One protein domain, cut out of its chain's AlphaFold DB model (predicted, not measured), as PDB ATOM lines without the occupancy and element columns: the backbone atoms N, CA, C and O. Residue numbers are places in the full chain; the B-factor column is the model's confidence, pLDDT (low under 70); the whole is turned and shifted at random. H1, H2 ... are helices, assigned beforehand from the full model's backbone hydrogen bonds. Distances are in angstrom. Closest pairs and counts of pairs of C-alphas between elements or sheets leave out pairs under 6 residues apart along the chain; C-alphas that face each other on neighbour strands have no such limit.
ATOM      1  N   VAL A 297      -6.905 -34.350  19.813       41.66
ATOM      2  CA  VAL A 297      -8.010 -35.325  19.810       41.66
ATOM      3  C   VAL A 297      -9.150 -34.795  20.688       41.66
ATOM      4  O   VAL A 297     -10.283 -34.743  20.225       41.66
ATOM      5  N   GLU A 298      -8.835 -34.217  21.851       48.00
ATOM      6  CA  GLU A 298      -9.839 -33.659  22.766       48.00
ATOM      7  C   GLU A 298     -10.596 -32.432  22.217       48.00
ATOM      8  O   GLU A 298     -11.782 -32.285  22.499       48.00
ATOM      9  N   GLU A 299      -9.988 -31.567  21.396       54.62
ATOM     10  CA  GLU A 299     -10.653 -30.344  20.895       54.62
ATOM     11  C   GLU A 299     -11.797 -30.664  19.914       54.62
ATOM     12  O   GLU A 299     -12.876 -30.076  19.968       54.62
ATOM     13  N   VAL A 300     -11.585 -31.633  19.020       58.91
ATOM     14  CA  VAL A 300     -12.591 -32.015  18.021       58.91
ATOM     15  C   VAL A 300     -13.617 -32.977  18.621       58.91
ATOM     16  O   VAL A 300     -14.799 -32.872  18.295       58.91
ATOM     17  N   GLU A 301     -13.189 -33.868  19.521       64.38
ATOM     18  CA  GLU A 301     -14.063 -34.824  20.216       64.38
ATOM     19  C   GLU A 301     -14.986 -34.166  21.247       64.38
ATOM     20  O   GLU A 301     -16.094 -34.649  21.471       64.38
ATOM     21  N   SER A 302     -14.575 -33.036  21.831       71.88
ATOM     22  CA  SER A 302     -15.408 -32.256  22.756       71.88
ATOM     23  C   SER A 302     -16.452 -31.371  22.062       71.88
ATOM     24  O   SER A 302     -17.344 -30.839  22.727       71.88
ATOM     25  N   HIS A 303     -16.399 -31.221  20.733       80.31
ATOM     26  CA  HIS A 303     -17.381 -30.423  20.007       80.31
ATOM     27  C   HIS A 303     -18.770 -31.079  20.060       80.31
ATOM     28  O   HIS A 303     -18.940 -32.246  19.711       80.31
ATOM     29  N   HIS A 304     -19.806 -30.311  20.409       84.50
ATOM     30  CA  HIS A 304     -21.175 -30.820  20.596       84.50
ATOM     31  C   HIS A 304     -21.792 -31.516  19.357       84.50
ATOM     32  O   HIS A 304     -22.756 -32.267  19.486       84.50
ATOM     33  N   LEU A 305     -21.237 -31.293  18.157       85.81
ATOM     34  CA  LEU A 305     -21.638 -31.956  16.901       85.81
ATOM     35  C   LEU A 305     -20.713 -33.101  16.454       85.81
ATOM     36  O   LEU A 305     -20.947 -33.667  15.386       85.81
ATOM     37  N   TYR A 306     -19.680 -33.450  17.223       84.69
ATOM     38  CA  TYR A 306     -18.633 -34.398  16.825       84.69
ATOM     39  C   TYR A 306     -19.183 -35.730  16.299       84.69
ATOM     40  O   TYR A 306     -18.946 -36.090  15.144       84.69
ATOM     41  N   GLU A 307     -19.986 -36.428  17.106       87.75
ATOM     42  CA  GLU A 307     -20.542 -37.738  16.740       87.75
ATOM     43  C   GLU A 307     -21.476 -37.665  15.524       87.75
ATOM     44  O   GLU A 307     -21.500 -38.565  14.682       87.75
ATOM     45  N   ARG A 308     -22.200 -36.550  15.370       91.75
ATOM     46  CA  ARG A 308     -23.090 -36.330  14.222       91.75
ATOM     47  C   ARG A 308     -22.288 -36.134  12.939       91.75
ATOM     48  O   ARG A 308     -22.567 -36.780  11.934       91.75
ATOM     49  N   ILE A 309     -21.249 -35.300  12.979       90.44
ATOM     50  CA  ILE A 309     -20.359 -35.059  11.834       90.44
ATOM     51  C   ILE A 309     -19.636 -36.348  11.437       90.44
ATOM     52  O   ILE A 309     -19.594 -36.692  10.257       90.44
ATOM     53  N   LYS A 310     -19.121 -37.093  12.416       83.81
ATOM     54  CA  LYS A 310     -18.489 -38.398  12.202       83.81
ATOM     55  C   LYS A 310     -19.440 -39.376  11.510       83.81
ATOM     56  O   LYS A 310     -19.060 -39.993  10.519       83.81
ATOM     57  N   SER A 311     -20.693 -39.463  11.961       87.62
ATOM     58  CA  SER A 311     -21.708 -40.303  11.315       87.62
ATOM     59  C   SER A 311     -21.950 -39.906   9.854       87.62
ATOM     60  O   SER A 311     -21.962 -40.772   8.982       87.62
ATOM     61  N   ILE A 312     -22.071 -38.606   9.562       86.94
ATOM     62  CA  ILE A 312     -22.264 -38.100   8.194       86.94
ATOM     63  C   ILE A 312     -21.096 -38.498   7.285       86.94
ATOM     64  O   ILE A 312     -21.322 -38.974   6.171       86.94
ATOM     65  N   LEU A 313     -19.854 -38.339   7.755       77.19
ATOM     66  CA  LEU A 313     -18.660 -38.708   6.991       77.19
ATOM     67  C   LEU A 313     -18.651 -40.206   6.661       77.19
ATOM     68  O   LEU A 313     -18.481 -40.564   5.497       77.19
ATOM     69  N   VAL A 314     -18.925 -41.064   7.652       81.12
ATOM     70  CA  VAL A 314     -19.023 -42.519   7.451       81.12
ATOM     71  C   VAL A 314     -20.099 -42.865   6.421       81.12
ATOM     72  O   VAL A 314     -19.820 -43.611   5.481       81.12
ATOM     73  N   ASN A 315     -21.302 -42.298   6.550       80.50
ATOM     74  CA  ASN A 315     -22.406 -42.588   5.631       80.50
ATOM     75  C   ASN A 315     -22.070 -42.176   4.187       80.50
ATOM     76  O   ASN A 315     -22.411 -42.883   3.241       80.50
ATOM     77  N   MET A 316     -21.320 -41.083   4.013       76.19
ATOM     78  CA  MET A 316     -20.872 -40.600   2.706       76.19
ATOM     79  C   MET A 316     -19.595 -41.282   2.187       76.19
ATOM     80  O   MET A 316     -19.069 -40.852   1.159       76.19
ATOM     81  N   SER A 317     -19.083 -42.329   2.848       71.50
ATOM     82  CA  SER A 317     -17.805 -42.978   2.497       71.50
ATOM     83  C   SER A 317     -16.621 -41.997   2.465       71.50
ATOM     84  O   SER A 317     -15.778 -42.036   1.568       71.50
ATOM     85  N   ILE A 318     -16.601 -41.070   3.422       60.53
ATOM     86  CA  ILE A 318     -15.502 -40.139   3.662       60.53
ATOM     87  C   ILE A 318     -14.807 -40.575   4.949       60.53
ATOM     88  O   ILE A 318     -15.454 -40.784   5.978       60.53
ATOM     89  N   ASP A 319     -13.484 -40.664   4.920       61.28
ATOM     90  CA  ASP A 319     -12.701 -40.972   6.100       61.28
ATOM     91  C   ASP A 319     -13.001 -39.932   7.172       61.28
ATOM     92  O   ASP A 319     -12.864 -38.718   6.964       61.28
ATOM     93  N   SER A 320     -13.381 -40.423   8.349       61.75
ATOM     94  CA  SER A 320     -13.636 -39.612   9.541       61.75
ATOM     95  C   SER A 320     -12.328 -39.135  10.166       61.75
ATOM     96  O   SER A 320     -12.088 -39.276  11.361       61.75
ATOM     97  N   THR A 321     -11.445 -38.590   9.330       59.41
ATOM     98  CA  THR A 321     -10.231 -37.943   9.786       59.41
ATOM     99  C   THR A 321     -10.607 -36.661  10.500       59.41
ATOM    100  O   THR A 321     -11.511 -35.918  10.115       59.41
ATOM    101  N   LYS A 322      -9.843 -36.349  11.528       58.78
ATOM    102  CA  LYS A 322      -9.967 -35.117  12.292       58.78
ATOM    103  C   LYS A 322      -9.863 -33.846  11.442       58.78
ATOM    104  O   LYS A 322     -10.559 -32.876  11.720       58.78
ATOM    105  N   LYS A 323      -9.060 -33.867  10.368       60.88
ATOM    106  CA  LYS A 323      -8.989 -32.783   9.370       60.88
ATOM    107  C   LYS A 323     -10.348 -32.559   8.706       60.88
ATOM    108  O   LYS A 323     -10.814 -31.424   8.648       60.88
ATOM    109  N   ASN A 324     -11.004 -33.633   8.272       62.69
ATOM    110  CA  ASN A 324     -12.332 -33.563   7.666       62.69
ATOM    111  C   ASN A 324     -13.380 -33.094   8.685       62.69
ATOM    112  O   ASN A 324     -14.176 -32.214   8.372       62.69
ATOM    113  N   ILE A 325     -13.337 -33.601   9.921       75.62
ATOM    114  CA  ILE A 325     -14.269 -33.194  10.982       75.62
ATOM    115  C   ILE A 325     -14.098 -31.703  11.329       75.62
ATOM    116  O   ILE A 325     -15.089 -30.979  11.357       75.62
ATOM    117  N   LYS A 326     -12.863 -31.200  11.494       76.38
ATOM    118  CA  LYS A 326     -12.581 -29.775  11.774       76.38
ATOM    119  C   LYS A 326     -13.022 -28.860  10.625       76.38
ATOM    120  O   LYS A 326     -13.564 -27.787  10.875       76.38
ATOM    121  N   GLN A 327     -12.839 -29.281   9.370       75.44
ATOM    122  CA  GLN A 327     -13.330 -28.530   8.206       75.44
ATOM    123  C   GLN A 327     -14.859 -28.453   8.162       75.44
ATOM    124  O   GLN A 327     -15.406 -27.407   7.819       75.44
ATOM    125  N   VAL A 328     -15.548 -29.533   8.541       78.62
ATOM    126  CA  VAL A 328     -17.012 -29.533   8.636       78.62
ATOM    127  C   VAL A 328     -17.474 -28.665   9.801       78.62
ATOM    128  O   VAL A 328     -18.333 -27.828   9.571       78.62
ATOM    129  N   ILE A 329     -16.885 -28.776  11.000       85.44
ATOM    130  CA  ILE A 329     -17.231 -27.930  12.163       85.44
ATOM    131  C   ILE A 329     -17.172 -26.446  11.790       85.44
ATOM    132  O   ILE A 329     -18.183 -25.758  11.901       85.44
ATOM    133  N   LYS A 330     -16.040 -25.987  11.235       82.94
ATOM    134  CA  LYS A 330     -15.873 -24.593  10.789       82.94
ATOM    135  C   LYS A 330     -16.946 -24.159   9.795       82.94
ATOM    136  O   LYS A 330     -17.382 -23.017   9.814       82.94
ATOM    137  N   LYS A 331     -17.370 -25.060   8.902       80.69
ATOM    138  CA  LYS A 331     -18.398 -24.738   7.908       80.69
ATOM    139  C   LYS A 331     -19.809 -24.769   8.487       80.69
ATOM    140  O   LYS A 331     -20.676 -24.046   8.006       80.69
ATOM    141  N   VAL A 332     -20.048 -25.599   9.499       82.06
ATOM    142  CA  VAL A 332     -21.356 -25.748  10.139       82.06
ATOM    143  C   VAL A 332     -21.688 -24.551  11.031       82.06
ATOM    144  O   VAL A 332     -22.856 -24.193  11.134       82.06
ATOM    145  N   GLU A 333     -20.686 -23.859  11.576       75.56
ATOM    146  CA  GLU A 333     -20.875 -22.573  12.276       75.56
ATOM    147  C   GLU A 333     -21.522 -21.488  11.387       75.56
ATOM    148  O   GLU A 333     -22.135 -20.551  11.892       75.56
ATOM    149  N   GLU A 334     -21.443 -21.632  10.058       79.75
ATOM    150  CA  GLU A 334     -21.986 -20.683   9.078       79.75
ATOM    151  C   GLU A 334     -23.348 -21.103   8.485       79.75
ATOM    152  O   GLU A 334     -23.902 -20.385   7.644       79.75
ATOM    153  N   VAL A 335     -23.897 -22.263   8.870       80.31
ATOM    154  CA  VAL A 335     -25.161 -22.792   8.321       80.31
ATOM    155  C   VAL A 335     -26.194 -23.033   9.420       80.31
ATOM    156  O   VAL A 335     -25.870 -23.361  10.555       80.31
ATOM    157  N   SER A 336     -27.476 -22.875   9.082       86.81
ATOM    158  CA  SER A 336     -28.559 -23.111  10.045       86.81
ATOM    159  C   SER A 336     -28.669 -24.588  10.448       86.81
ATOM    160  O   SER A 336     -28.389 -25.485   9.649       86.81
ATOM    161  N   GLU A 337     -29.188 -24.844  11.650       87.25
ATOM    162  CA  GLU A 337     -29.480 -26.198  12.143       87.25
ATOM    163  C   GLU A 337     -30.391 -26.988  11.186       87.25
ATOM    164  O   GLU A 337     -30.194 -28.185  10.978       87.25
ATOM    165  N   PHE A 338     -31.346 -26.314  10.536       86.50
ATOM    166  CA  PHE A 338     -32.225 -26.927   9.539       86.50
ATOM    167  C   PHE A 338     -31.433 -27.508   8.358       86.50
ATOM    168  O   PHE A 338     -31.633 -28.665   7.988       86.50
ATOM    169  N   VAL A 339     -30.492 -26.732   7.810       86.56
ATOM    170  CA  VAL A 339     -29.621 -27.165   6.705       86.56
ATOM    171  C   VAL A 339     -28.747 -28.342   7.138       86.56
ATOM    172  O   VAL A 339     -28.612 -29.312   6.395       86.56
ATOM    173  N   PHE A 340     -28.190 -28.291   8.351       91.75
ATOM    174  CA  PHE A 340     -27.380 -29.385   8.885       91.75
ATOM    175  C   PHE A 340     -28.189 -30.687   9.022       91.75
ATOM    176  O   PHE A 340     -27.737 -31.739   8.573       91.75
ATOM    177  N   ASN A 341     -29.411 -30.611   9.560       90.81
ATOM    178  CA  ASN A 341     -30.315 -31.759   9.696       90.81
ATOM    179  C   ASN A 341     -30.728 -32.343   8.333       90.81
ATOM    180  O   ASN A 341     -30.826 -33.562   8.178       90.81
ATOM    181  N   GLU A 342     -30.966 -31.494   7.330       88.50
ATOM    182  CA  GLU A 342     -31.281 -31.948   5.974       88.50
ATOM    183  C   GLU A 342     -30.102 -32.710   5.355       88.50
ATOM    184  O   GLU A 342     -30.280 -33.811   4.829       88.50
ATOM    185  N   VAL A 343     -28.887 -32.169   5.473       86.81
ATOM    186  CA  VAL A 343     -27.664 -32.832   5.001       86.81
ATOM    187  C   VAL A 343     -27.395 -34.135   5.753       86.81
ATOM    188  O   VAL A 343     -27.024 -35.127   5.126       86.81
ATOM    189  N   GLU A 344     -27.648 -34.185   7.063       92.06
ATOM    190  CA  GLU A 344     -27.544 -35.423   7.840       92.06
ATOM    191  C   GLU A 344     -28.478 -36.512   7.296       92.06
ATOM    192  O   GLU A 344     -28.050 -37.650   7.092       92.06
ATOM    193  N   ASN A 345     -29.731 -36.172   6.993       90.12
ATOM    194  CA  ASN A 345     -30.681 -37.119   6.411       90.12
ATOM    195  C   ASN A 345     -30.265 -37.573   5.006       90.12
ATOM    196  O   ASN A 345     -30.341 -38.764   4.699       90.12
ATOM    197  N   LEU A 346     -29.781 -36.650   4.167       84.50
ATOM    198  CA  LEU A 346     -29.294 -36.963   2.820       84.50
ATOM    199  C   LEU A 346     -28.074 -37.886   2.843       84.50
ATOM    200  O   LEU A 346     -27.970 -38.753   1.981       84.50
ATOM    201  N   SER A 347     -27.192 -37.744   3.838       84.44
ATOM    202  CA  SER A 347     -25.987 -38.574   3.979       84.44
ATOM    203  C   SER A 347     -26.298 -40.069   4.078       84.44
ATOM    204  O   SER A 347     -25.496 -40.891   3.659       84.44
ATOM    205  N   ARG A 348     -27.481 -40.431   4.595       89.31
ATOM    206  CA  ARG A 348     -27.919 -41.824   4.782       89.31
ATOM    207  C   ARG A 348     -28.406 -42.476   3.486       89.31
ATOM    208  O   ARG A 348     -28.670 -43.678   3.468       89.31
ATOM    209  N   LEU A 349     -28.582 -41.703   2.413       79.69
ATOM    210  CA  LEU A 349     -29.053 -42.222   1.136       79.69
ATOM    211  C   LEU A 349     -27.894 -42.895   0.381       79.69
ATOM    212  O   LEU A 349     -26.850 -42.276   0.190       79.69
ATOM    213  N   PRO A 350     -28.080 -44.113  -0.160       73.44
ATOM    214  CA  PRO A 350     -26.986 -44.912  -0.729       73.44
ATOM    215  C   PRO A 350     -26.334 -44.313  -1.988       73.44
ATOM    216  O   PRO A 350     -25.291 -44.784  -2.425       73.44
ATOM    217  N   HIS A 351     -26.944 -43.292  -2.595       79.50
ATOM    218  CA  HIS A 351     -26.420 -42.592  -3.772       79.50
ATOM    219  C   HIS A 351     -25.724 -41.263  -3.431       79.50
ATOM    220  O   HIS A 351     -25.195 -40.610  -4.330       79.50
ATOM    221  N   ILE A 352     -25.713 -40.856  -2.158       67.38
ATOM    222  CA  ILE A 352     -25.075 -39.625  -1.679       67.38
ATOM    223  C   ILE A 352     -23.774 -40.007  -0.975       67.38
ATOM    224  O   ILE A 352     -23.723 -40.204   0.234       67.38
ATOM    225  N   PHE A 353     -22.707 -40.134  -1.758       62.84
ATOM    226  CA  PHE A 353     -21.385 -40.510  -1.266       62.84
ATOM    227  C   PHE A 353     -20.277 -39.765  -2.014       62.84
ATOM    228  O   PHE A 353     -20.443 -39.303  -3.145       62.84
ATOM    229  N   SER A 354     -19.108 -39.674  -1.389       54.34
ATOM    230  CA  SER A 354     -17.910 -39.129  -2.007       54.34
ATOM    231  C   SER A 354     -17.118 -40.226  -2.718       54.34
ATOM    232  O   SER A 354     -16.367 -40.974  -2.096       54.34
ATOM    233  N   LYS A 355     -17.166 -40.243  -4.054       48.12
ATOM    234  CA  LYS A 355     -16.361 -41.157  -4.890       48.12
ATOM    235  C   LYS A 355     -14.844 -41.066  -4.647       48.12
ATOM    236  O   LYS A 355     -14.137 -42.045  -4.848       48.12
ATOM    237  N   TYR A 356     -14.351 -39.895  -4.244       55.28
ATOM    238  CA  TYR A 356     -12.920 -39.615  -4.060       55.28
ATOM    239  C   TYR A 356     -12.515 -39.486  -2.592       55.28
ATOM    240  O   TYR A 356     -11.466 -38.913  -2.314       55.28
ATOM    241  N   ASN A 357     -13.355 -39.958  -1.660       45.16
ATOM    242  CA  ASN A 357     -13.060 -39.889  -0.226       45.16
ATOM    243  C   ASN A 357     -12.677 -38.461   0.260       45.16
ATOM    244  O   ASN A 357     -11.775 -38.255   1.067       45.16
ATOM    245  N   THR A 358     -13.325 -37.432  -0.295       55.00
ATOM    246  CA  THR A 358     -13.038 -36.021  -0.030       55.00
ATOM    247  C   THR A 358     -14.207 -35.351   0.680       55.00
ATOM    248  O   THR A 358     -15.363 -35.441   0.260       55.00
ATOM    249  N   VAL A 359     -13.890 -34.590   1.726       58.19
ATOM    250  CA  VAL A 359     -14.866 -33.805   2.494       58.19
ATOM    251  C   VAL A 359     -15.518 -32.685   1.679       58.19
ATOM    252  O   VAL A 359     -16.619 -32.247   1.995       58.19
ATOM    253  N   ASN A 360     -14.912 -32.281   0.559       57.19
ATOM    254  CA  ASN A 360     -15.450 -31.239  -0.319       57.19
ATOM    255  C   ASN A 360     -16.852 -31.557  -0.854       57.19
ATOM    256  O   ASN A 360     -17.619 -30.637  -1.128       57.19
ATOM    257  N   CYS A 361     -17.200 -32.838  -1.008       63.31
ATOM    258  CA  CYS A 361     -18.549 -33.240  -1.403       63.31
ATOM    259  C   CYS A 361     -19.586 -32.823  -0.346       63.31
ATOM    260  O   CYS A 361     -20.593 -32.205  -0.684       63.31
ATOM    261  N   LEU A 362     -19.289 -33.077   0.931       70.56
ATOM    262  CA  LEU A 362     -20.116 -32.676   2.066       70.56
ATOM    263  C   LEU A 362     -20.160 -31.150   2.230       70.56
ATOM    264  O   LEU A 362     -21.238 -30.588   2.405       70.56
ATOM    265  N   LEU A 363     -19.019 -30.461   2.106       74.88
ATOM    266  CA  LEU A 363     -18.970 -28.995   2.211       74.88
ATOM    267  C   LEU A 363     -19.816 -28.313   1.126       74.88
ATOM    268  O   LEU A 363     -20.572 -27.392   1.425       74.88
ATOM    269  N   LYS A 364     -19.752 -28.806  -0.118       71.56
ATOM    270  CA  LYS A 364     -20.586 -28.307  -1.223       71.56
ATOM    271  C   LYS A 364     -22.062 -28.633  -1.042       71.56
ATOM    272  O   LYS A 364     -22.905 -27.855  -1.474       71.56
ATOM    273  N   LEU A 365     -22.385 -29.767  -0.424       73.38
ATOM    274  CA  LEU A 365     -23.767 -30.127  -0.120       73.38
ATOM    275  C   LEU A 365     -24.357 -29.192   0.948       73.38
ATOM    276  O   LEU A 365     -25.452 -28.673   0.751       73.38
ATOM    277  N   LEU A 366     -23.603 -28.911   2.017       78.25
ATOM    278  CA  LEU A 366     -23.954 -27.912   3.035       78.25
ATOM    279  C   LEU A 366     -24.131 -26.519   2.417       78.25
ATOM    280  O   LEU A 366     -25.128 -25.852   2.677       78.25
ATOM    281  N   GLU A 367     -23.204 -26.099   1.554       76.19
ATOM    282  CA  GLU A 367     -23.262 -24.807   0.865       76.19
ATOM    283  C   GLU A 367     -24.458 -24.705  -0.092       76.19
ATOM    284  O   GLU A 367     -25.206 -23.731  -0.043       76.19
ATOM    285  N   SER A 368     -24.687 -25.724  -0.922       74.25
ATOM    286  CA  SER A 368     -25.803 -25.756  -1.873       74.25
ATOM    287  C   SER A 368     -27.158 -25.706  -1.166       74.25
ATOM    288  O   SER A 368     -28.057 -24.998  -1.618       74.25
ATOM    289  N   LYS A 369     -27.307 -26.409  -0.037       81.62
ATOM    290  CA  LYS A 369     -28.535 -26.377   0.767       81.62
ATOM    291  C   LYS A 369     -28.712 -25.062   1.516       81.62
ATOM    292  O   LYS A 369     -29.821 -24.539   1.545       81.62
ATOM    293  N   ALA A 370     -27.632 -24.478   2.031       78.38
ATOM    294  CA  ALA A 370     -27.672 -23.144   2.621       78.38
ATOM    295  C   ALA A 370     -28.059 -22.061   1.599       78.38
ATOM    296  O   ALA A 370     -28.769 -21.125   1.950       78.38
ATOM    297  N   GLN A 371     -27.622 -22.197   0.342       76.69
ATOM    298  CA  GLN A 371     -28.002 -21.300  -0.753       76.69
ATOM    299  C   GLN A 371     -29.453 -21.495  -1.197       76.69
ATOM    300  O   GLN A 371     -30.116 -20.507  -1.461       76.69
ATOM    301  N   ALA A 372     -29.962 -22.729  -1.251       69.94
ATOM    302  CA  ALA A 372     -31.354 -23.002  -1.627       69.94
ATOM    303  C   ALA A 372     -32.387 -22.521  -0.588       69.94
ATOM    304  O   ALA A 372     -33.572 -22.420  -0.898       69.94
ATOM    305  N   LEU A 373     -31.942 -22.271   0.647       68.44
ATOM    306  CA  LEU A 373     -32.763 -21.755   1.743       68.44
ATOM    307  C   LEU A 373     -32.830 -20.215   1.779       68.44
ATOM    308  O   LEU A 373     -33.652 -19.664   2.509       68.44
ATOM    309  N   ARG A 374     -31.936 -19.539   1.046       56.00
ATOM    310  CA  ARG A 374     -31.890 -18.081   0.870       56.00
ATOM    311  C   ARG A 374     -32.587 -17.700  -0.428       56.00
ATOM    312  O   ARG A 374     -33.204 -16.613  -0.431       56.00
TER     313      ARG A 374
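What this domain is: This is residues 297 to 374 of the 374 residues of an uncharacterized protein of Orenia metallireducens (UniProt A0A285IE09). H5, the longest helix, runs nearly parallel to H3; H2 and H4 cross over them, and short H1 sits at one end by H3. The printed part has 78 residues with five named helices, all helix. It is compact, with a radius of gyration of the C-alphas of 11.5 A and spans of 34, 25 and 17 A.

Where its parts are: H5, residues 360 to 372, is 18.0 A long and ends at C-alpha (-31.354, -23.002, -1.627). H4 is residues 337 to 347, H3 322 to 332, H2 306 to 315. H1, residues 297 to 301, begins at (-8.010, -35.325, 19.810).

How they stand to each other: H3, the hub, touches residues 362 to 366 of H5 at a shallow tilt of 7 degrees, closest C-alphas Val 328 and Leu 363, 6.7 A. H2 touches H3, about perpendicular at 74 degrees, closest C-alphas Ile 309 and Ile 325, 6.4 A. Each helix's O i to N i+4 pairs are within hydrogen-bond range.

The domain as a whole: The printed part has no cut. The H4 to H5 link is long. Residues 352 to 361 are among 25 with pLDDT under 70.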